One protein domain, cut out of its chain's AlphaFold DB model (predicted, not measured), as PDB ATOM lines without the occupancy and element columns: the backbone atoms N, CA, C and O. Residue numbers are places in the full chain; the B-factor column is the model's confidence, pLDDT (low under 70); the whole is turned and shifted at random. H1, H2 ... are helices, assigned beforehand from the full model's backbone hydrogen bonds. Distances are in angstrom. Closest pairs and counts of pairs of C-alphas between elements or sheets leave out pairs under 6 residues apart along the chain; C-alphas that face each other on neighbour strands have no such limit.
ATOM      1  N   ARG A   2       0.297  -7.429 -17.617       82.25
ATOM      2  CA  ARG A   2      -0.597  -8.572 -17.895       82.25
ATOM      3  C   ARG A   2      -1.713  -8.665 -16.852       82.25
ATOM      4  O   ARG A   2      -1.497  -8.325 -15.687       82.25
ATOM      5  N   GLU A   3      -2.869  -9.155 -17.282       84.69
ATOM      6  CA  GLU A   3      -4.057  -9.310 -16.440       84.69
ATOM      7  C   GLU A   3      -3.815 -10.275 -15.272       84.69
ATOM      8  O   GLU A   3      -4.146  -9.959 -14.135       84.69
ATOM      9  N   GLU A   4      -3.110 -11.381 -15.514       85.44
ATOM     10  CA  GLU A   4      -2.712 -12.361 -14.491       85.44
ATOM     11  C   GLU A   4      -1.957 -11.715 -13.316       85.44
ATOM     12  O   GLU A   4      -2.285 -11.937 -12.150       85.44
ATOM     13  N   VAL A   5      -0.990 -10.839 -13.615       85.19
ATOM     14  CA  VAL A   5      -0.207 -10.117 -12.598       85.19
ATOM     15  C   VAL A   5      -1.097  -9.136 -11.838       85.19
ATOM     16  O   VAL A   5      -0.946  -8.958 -10.632       85.19
ATOM     17  N   TYR A   6      -2.047  -8.496 -12.519       87.06
ATOM     18  CA  TYR A   6      -2.996  -7.596 -11.870       87.06
ATOM     19  C   TYR A   6      -3.930  -8.347 -10.914       87.06
ATOM     20  O   TYR A   6      -4.140  -7.898  -9.786       87.06
ATOM     21  N   THR A   7      -4.431  -9.510 -11.324       88.62
ATOM     22  CA  THR A   7      -5.251 -10.398 -10.494       88.62
ATOM     23  C   THR A   7      -4.468 -10.897  -9.282       88.62
ATOM     24  O   THR A   7      -4.976 -10.838  -8.161       88.62
ATOM     25  N   PHE A   8      -3.200 -11.267  -9.471       87.69
ATOM     26  CA  PHE A   8      -2.285 -11.632  -8.389       87.69
ATOM     27  C   PHE A   8      -2.039 -10.477  -7.399       87.69
ATOM     28  O   PHE A   8      -2.122 -10.648  -6.186       87.69
ATOM     29  N   LEU A   9      -1.808  -9.256  -7.885       87.62
ATOM     30  CA  LEU A   9      -1.680  -8.086  -7.010       87.62
ATOM     31  C   LEU A   9      -2.989  -7.757  -6.284       87.62
ATOM     32  O   LEU A   9      -2.971  -7.217  -5.182       87.62
ATOM     33  N   LYS A  10      -4.140  -8.040  -6.899       88.44
ATOM     34  CA  LYS A  10      -5.451  -7.794  -6.296       88.44
ATOM     35  C   LYS A  10      -5.786  -8.826  -5.216       88.44
ATOM     36  O   LYS A  10      -6.463  -8.455  -4.259       88.44
ATOM     37  N   SER A  11      -5.300 -10.062  -5.340       90.19
ATOM     38  CA  SER A  11      -5.537 -11.122  -4.353       90.19
ATOM     39  C   SER A  11      -4.807 -10.870  -3.029       90.19
ATOM     40  O   SER A  11      -5.332 -11.219  -1.974       90.19
ATOM     41  N   ASN A  12      -3.652 -10.192  -3.050       88.69
ATOM     42  CA  ASN A  12      -2.870  -9.903  -1.848       88.69
ATOM     43  C   ASN A  12      -2.725  -8.392  -1.571       88.69
ATOM     44  O   ASN A  12      -1.957  -7.674  -2.218       88.69
ATOM     45  N   LYS A  13      -3.429  -7.907  -0.537       89.00
ATOM     46  CA  LYS A  13      -3.419  -6.491  -0.123       89.00
ATOM     47  C   LYS A  13      -2.042  -5.999   0.344       89.00
ATOM     48  O   LYS A  13      -1.724  -4.833   0.107       89.00
ATOM     49  N   GLU A  14      -1.234  -6.846   0.983       87.00
ATOM     50  CA  GLU A  14       0.117  -6.474   1.429       87.00
ATOM     51  C   GLU A  14       1.040  -6.271   0.231       87.00
ATOM     52  O   GLU A  14       1.690  -5.233   0.126       87.00
ATOM     53  N   ILE A  15       1.032  -7.200  -0.727       89.00
ATOM     54  CA  ILE A  15       1.827  -7.076  -1.956       89.00
ATOM     55  C   ILE A  15       1.384  -5.843  -2.751       89.00
ATOM     56  O   ILE A  15       2.219  -5.066  -3.214       89.00
ATOM     57  N   LYS A  16       0.074  -5.589  -2.851       89.81
ATOM     58  CA  LYS A  16      -0.447  -4.368  -3.480       89.81
ATOM     59  C   LYS A  16       0.091  -3.101  -2.817       89.81
ATOM     60  O   LYS A  16       0.434  -2.146  -3.512       89.81
ATOM     61  N   LYS A  17       0.157  -3.069  -1.482       88.94
ATOM     62  CA  LYS A  17       0.702  -1.934  -0.727       88.94
ATOM     63  C   LYS A  17       2.210  -1.798  -0.954       88.94
ATOM     64  O   LYS A  17       2.667  -0.691  -1.222       88.94
ATOM     65  N   PHE A  18       2.945  -2.908  -0.951       89.50
ATOM     66  CA  PHE A  18       4.380  -2.960  -1.231       89.50
ATOM     67  C   PHE A  18       4.733  -2.385  -2.608       89.50
ATOM     68  O   PHE A  18       5.591  -1.509  -2.722       89.50
ATOM     69  N   VAL A  19       4.022  -2.803  -3.656       89.44
ATOM     70  CA  VAL A  19       4.290  -2.340  -5.028       89.44
ATOM     71  C   VAL A  19       3.968  -0.845  -5.184       89.44
ATOM     72  O   VAL A  19       4.644  -0.142  -5.931       89.44
ATOM     73  N   ARG A  20       2.988  -0.316  -4.433       88.00
ATOM     74  CA  ARG A  20       2.719   1.135  -4.374       88.00
ATOM     75  C   ARG A  20       3.825   1.910  -3.660       88.00
ATOM     76  O   ARG A  20       4.119   3.023  -4.073       88.00
ATOM     77  N   THR A  21       4.430   1.339  -2.617       86.75
ATOM     78  CA  THR A  21       5.573   1.962  -1.929       86.75
ATOM     79  C   THR A  21       6.867   1.878  -2.735       86.75
ATOM     80  O   THR A  21       7.711   2.759  -2.629       86.75
ATOM     81  N   GLN A  22       7.019   0.847  -3.570       88.75
ATOM     82  CA  GLN A  22       8.205   0.616  -4.390       88.75
ATOM     83  C   GLN A  22       7.829   0.490  -5.876       88.75
ATOM     84  O   GLN A  22       7.751  -0.621  -6.414       88.75
ATOM     85  N   PRO A  23       7.647   1.616  -6.594       88.19
ATOM     86  CA  PRO A  23       7.198   1.618  -7.989       88.19
ATOM     87  C   PRO A  23       8.205   0.995  -8.973       88.19
ATOM     88  O   PRO A  23       7.865   0.713 -10.123       88.19
ATOM     89  N   GLN A  24       9.443   0.725  -8.544       90.06
ATOM     90  CA  GLN A  24      10.405  -0.085  -9.302       90.06
ATOM     91  C   GLN A  24       9.852  -1.467  -9.671       90.06
ATOM     92  O   GLN A  24      10.083  -1.938 -10.784       90.06
ATOM     93  N   TRP A  25       9.038  -2.064  -8.797       90.50
ATOM     94  CA  TRP A  25       8.422  -3.363  -9.040       90.50
ATOM     95  C   TRP A  25       7.363  -3.321 -10.138       90.50
ATOM     96  O   TRP A  25       7.262  -4.280 -10.899       90.50
ATOM     97  N   TYR A  26       6.648  -2.202 -10.315       87.62
ATOM     98  CA  TYR A  26       5.761  -2.035 -11.471       87.62
ATOM     99  C   TYR A  26       6.541  -2.115 -12.782       87.62
ATOM    100  O   TYR A  26       6.129  -2.826 -13.693       87.62
ATOM    101  N   ARG A  27       7.687  -1.429 -12.868       88.56
ATOM    102  CA  ARG A  27       8.546  -1.451 -14.064       88.56
ATOM    103  C   ARG A  27       9.162  -2.831 -14.299       88.56
ATOM    104  O   ARG A  27       9.242  -3.274 -15.443       88.56
ATOM    105  N   HIS A  28       9.558  -3.507 -13.223       89.44
ATOM    106  CA  HIS A  28      10.134  -4.849 -13.274       89.44
ATOM    107  C   HIS A  28       9.131  -5.885 -13.793       89.44
ATOM    108  O   HIS A  28       9.400  -6.566 -14.779       89.44
ATOM    109  N   LEU A  29       7.928  -5.918 -13.216       87.62
ATOM    110  CA  LEU A  29       6.846  -6.825 -13.618       87.62
ATOM    111  C   LEU A  29       6.273  -6.495 -14.999       87.62
ATOM    112  O   LEU A  29       5.731  -7.373 -15.667       87.62
ATOM    113  N   LEU A  30       6.396  -5.242 -15.456       85.62
ATOM    114  CA  LEU A  30       6.009  -4.871 -16.818       85.62
ATOM    115  C   LEU A  30       6.909  -5.547 -17.860       85.62
ATOM    116  O   LEU A  30       6.421  -5.955 -18.909       85.62
ATOM    117  N   ARG A  31       8.211  -5.656 -17.566       88.81
ATOM    118  CA  ARG A  31       9.211  -6.279 -18.445       88.81
ATOM    119  C   ARG A  31       9.269  -7.795 -18.276       88.81
ATOM    120  O   ARG A  31       9.529  -8.500 -19.243       88.81
ATOM    121  N   ARG A  32       9.054  -8.291 -17.055       88.56
ATOM    122  CA  ARG A  32       9.145  -9.712 -16.698       88.56
ATOM    123  C   ARG A  32       7.950 -10.128 -15.837       88.56
ATOM    124  O   ARG A  32       8.072 -10.226 -14.616       88.56
ATOM    125  N   PRO A  33       6.783 -10.366 -16.456       84.19
ATOM    126  CA  PRO A  33       5.558 -10.684 -15.725       84.19
ATOM    127  C   PRO A  33       5.607 -12.032 -14.990       84.19
ATOM    128  O   PRO A  33       4.807 -12.237 -14.088       84.19
ATOM    129  N   THR A  34       6.539 -12.926 -15.334       85.31
ATOM    130  CA  THR A  34       6.727 -14.236 -14.687       85.31
ATOM    131  C   THR A  34       7.489 -14.169 -13.363       85.31
ATOM    132  O   THR A  34       7.510 -15.140 -12.621       85.31
ATOM    133  N   GLU A  35       8.114 -13.036 -13.025       87.50
ATOM    134  CA  GLU A  35       8.927 -12.903 -11.807       87.50
ATOM    135  C   GLU A  35       8.097 -12.492 -10.568       87.50
ATOM    136  O   GLU A  35       8.586 -11.787  -9.680       87.50
ATOM    137  N   THR A  36       6.839 -12.934 -10.478       85.19
ATOM    138  CA  THR A  36       5.956 -12.668  -9.326       85.19
ATOM    139  C   THR A  36       6.472 -13.267  -8.018       85.19
ATOM    140  O   THR A  36       6.223 -12.707  -6.952       85.19
ATOM    141  N   ASP A  37       7.247 -14.348  -8.076       88.25
ATOM    142  CA  ASP A  37       7.822 -14.985  -6.884       88.25
ATOM    143  C   ASP A  37       8.905 -14.115  -6.242       88.25
ATOM    144  O   ASP A  37       8.969 -13.969  -5.020       88.25
ATOM    145  N   LYS A  38       9.713 -13.432  -7.065       89.75
ATOM    146  CA  LYS A  38      10.711 -12.471  -6.572       89.75
ATOM    147  C   LYS A  38      10.047 -11.286  -5.882       89.75
ATOM    148  O   LYS A  38      10.561 -10.792  -4.882       89.75
ATOM    149  N   LEU A  39       8.893 -10.855  -6.395       89.62
ATOM    150  CA  LEU A  39       8.086  -9.823  -5.752       89.62
ATOM    151  C   LEU A  39       7.595 -10.281  -4.374       89.62
ATOM    152  O   LEU A  39       7.669  -9.501  -3.426       89.62
ATOM    153  N   GLN A  40       7.107 -11.522  -4.251       87.62
ATOM    154  CA  GLN A  40       6.686 -12.068  -2.956       87.62
ATOM    155  C   GLN A  40       7.840 -12.087  -1.956       87.62
ATOM    156  O   GLN A  40       7.679 -11.602  -0.836       87.62
ATOM    157  N   LEU A  41       9.005 -12.587  -2.370       87.81
ATOM    158  CA  LEU A  41      10.189 -12.645  -1.518       87.81
ATOM    159  C   LEU A  41      10.614 -11.247  -1.046       87.81
ATOM    160  O   LEU A  41      10.834 -11.031   0.144       87.81
ATOM    161  N   ALA A  42      10.654 -10.274  -1.958       88.44
ATOM    162  CA  ALA A  42      11.004  -8.898  -1.625       88.44
ATOM    163  C   ALA A  42       9.973  -8.233  -0.702       88.44
ATOM    164  O   ALA A  42      10.346  -7.504   0.216       88.44
ATOM    165  N   ALA A  43       8.680  -8.512  -0.894       88.06
ATOM    166  CA  ALA A  43       7.634  -8.047   0.011       88.06
ATOM    167  C   ALA A  43       7.793  -8.662   1.415       88.06
ATOM    168  O   ALA A  43       7.654  -7.957   2.413       88.06
ATOM    169  N   MET A  44       8.132  -9.953   1.508       84.94
ATOM    170  CA  MET A  44       8.411 -10.626   2.784       84.94
ATOM    171  C   MET A  44       9.614 -10.017   3.515       84.94
ATOM    172  O   MET A  44       9.547  -9.819   4.730       84.94
ATOM    173  N   GLN A  45      10.684  -9.690   2.785       84.12
ATOM    174  CA  GLN A  45      11.864  -9.005   3.322       84.12
ATOM    175  C   GLN A  45      11.521  -7.589   3.800       84.12
ATOM    176  O   GLN A  45      11.805  -7.234   4.939       84.12
ATOM    177  N   TYR A  46      10.823  -6.803   2.978       83.00
ATOM    178  CA  TYR A  46      10.452  -5.421   3.298       83.00
ATOM    179  C   TYR A  46       9.563  -5.300   4.538       83.00
ATOM    180  O   TYR A  46       9.762  -4.417   5.370       83.00
ATOM    181  N   TYR A  47       8.592  -6.201   4.694       81.94
ATOM    182  CA  TYR A  47       7.744  -6.233   5.886       81.94
ATOM    183  C   TYR A  47       8.423  -6.886   7.098       81.94
ATOM    184  O   TYR A  47       7.754  -7.117   8.106       81.94
ATOM    185  N   LYS A  48       9.732  -7.178   7.024       67.38
ATOM    186  CA  LYS A  48      10.514  -7.838   8.077       67.38
ATOM    187  C   LYS A  48       9.836  -9.113   8.595       67.38
ATOM    188  O   LYS A  48       9.873  -9.410   9.788       67.38
TER     189      LYS A  48
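What this domain is: This is residues 2 to 48 of the 79 residues of an uncharacterized protein of Bacillus sp. HMF5848 (UniProt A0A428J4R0). The longest helix, H4, has H2 packed across it at nearly a right angle, while H3 and H1 run roughly along the same axis as H4. H3 runs antiparallel to H4 but is shifted along its length, and H2 bridges the end of H1 to the start of H3, making a small helical body whose contacts are few. The printed part has 47 residues with four named helices, H1, H2, H3 and H4 in that order along the chain, and no named strand; the class is all helix. The whole is compact, with a radius of gyration of the C-alphas of 9.6 A, and its C-alphas span 28 by 19 by 17 A.

Where its parts are: H4, residues 36 to 46, begins with C-alpha 36 at (5.956, -12.668, -9.326), ends with C-alpha 46 at (10.452, -5.421, 3.298), and is 15.2 A from first to last C-alpha. H2 is residues 13 to 21 and is 12.5 A long by the same measure. H3 is residues 24 to 31, 11.1 A. H1 is residues 3 to 11, 12.3 A, and begins with C-alpha 3 at (-4.057, -9.310, -16.440).

How they stand to each other: H4 and H2 touch, about perpendicular at 79 degrees, and their closest C-alphas are those of Phe 18 and Ala 43, 6.2 A apart. H3 is close to H4 but not clearly touching: the closest C-alphas, of Trp 25 and Leu 39, are 7.3 A apart. These two helices stand at a shallow tilt of 7 degrees and run opposite ways. H2 and H3 are close but not clearly touching, about perpendicular at 79 degrees, with the C-alphas of Val 19 and Trp 25 closest at 5.8 A. H1 and H2 only just touch, with 3 pairs of C-alphas within 8 A, and touch only at the corner by their link; the closest are those of Leu 9 and Lys 16, 5.3 A apart. Their tilt of 69 degrees is steep, only just short of about perpendicular, and they run opposite ways. H1 and H4 are close but not clearly touching, with the C-alphas of Val 5 and Thr 36 closest at 7.4 A; they run the same way at a shallow tilt of 33 degrees, only just short of steep. In H1, H2, H3 and H4 every O i to N i+4 pair is within hydrogen-bond range.

The domain as a whole: The C-alphas farthest apart are those of Glu 3 and Lys 48, 28.6 A, and the outline is only just rounded. The printed part runs from 2 to 48 and has no cut. The links H1 to H2, H2 to H3 and H3 to H4 are tight, with 1, 2 and 4 residues between the helices. The mean pLDDT of the printed part is 87.0, and residue 48 is the one printed residue under 70.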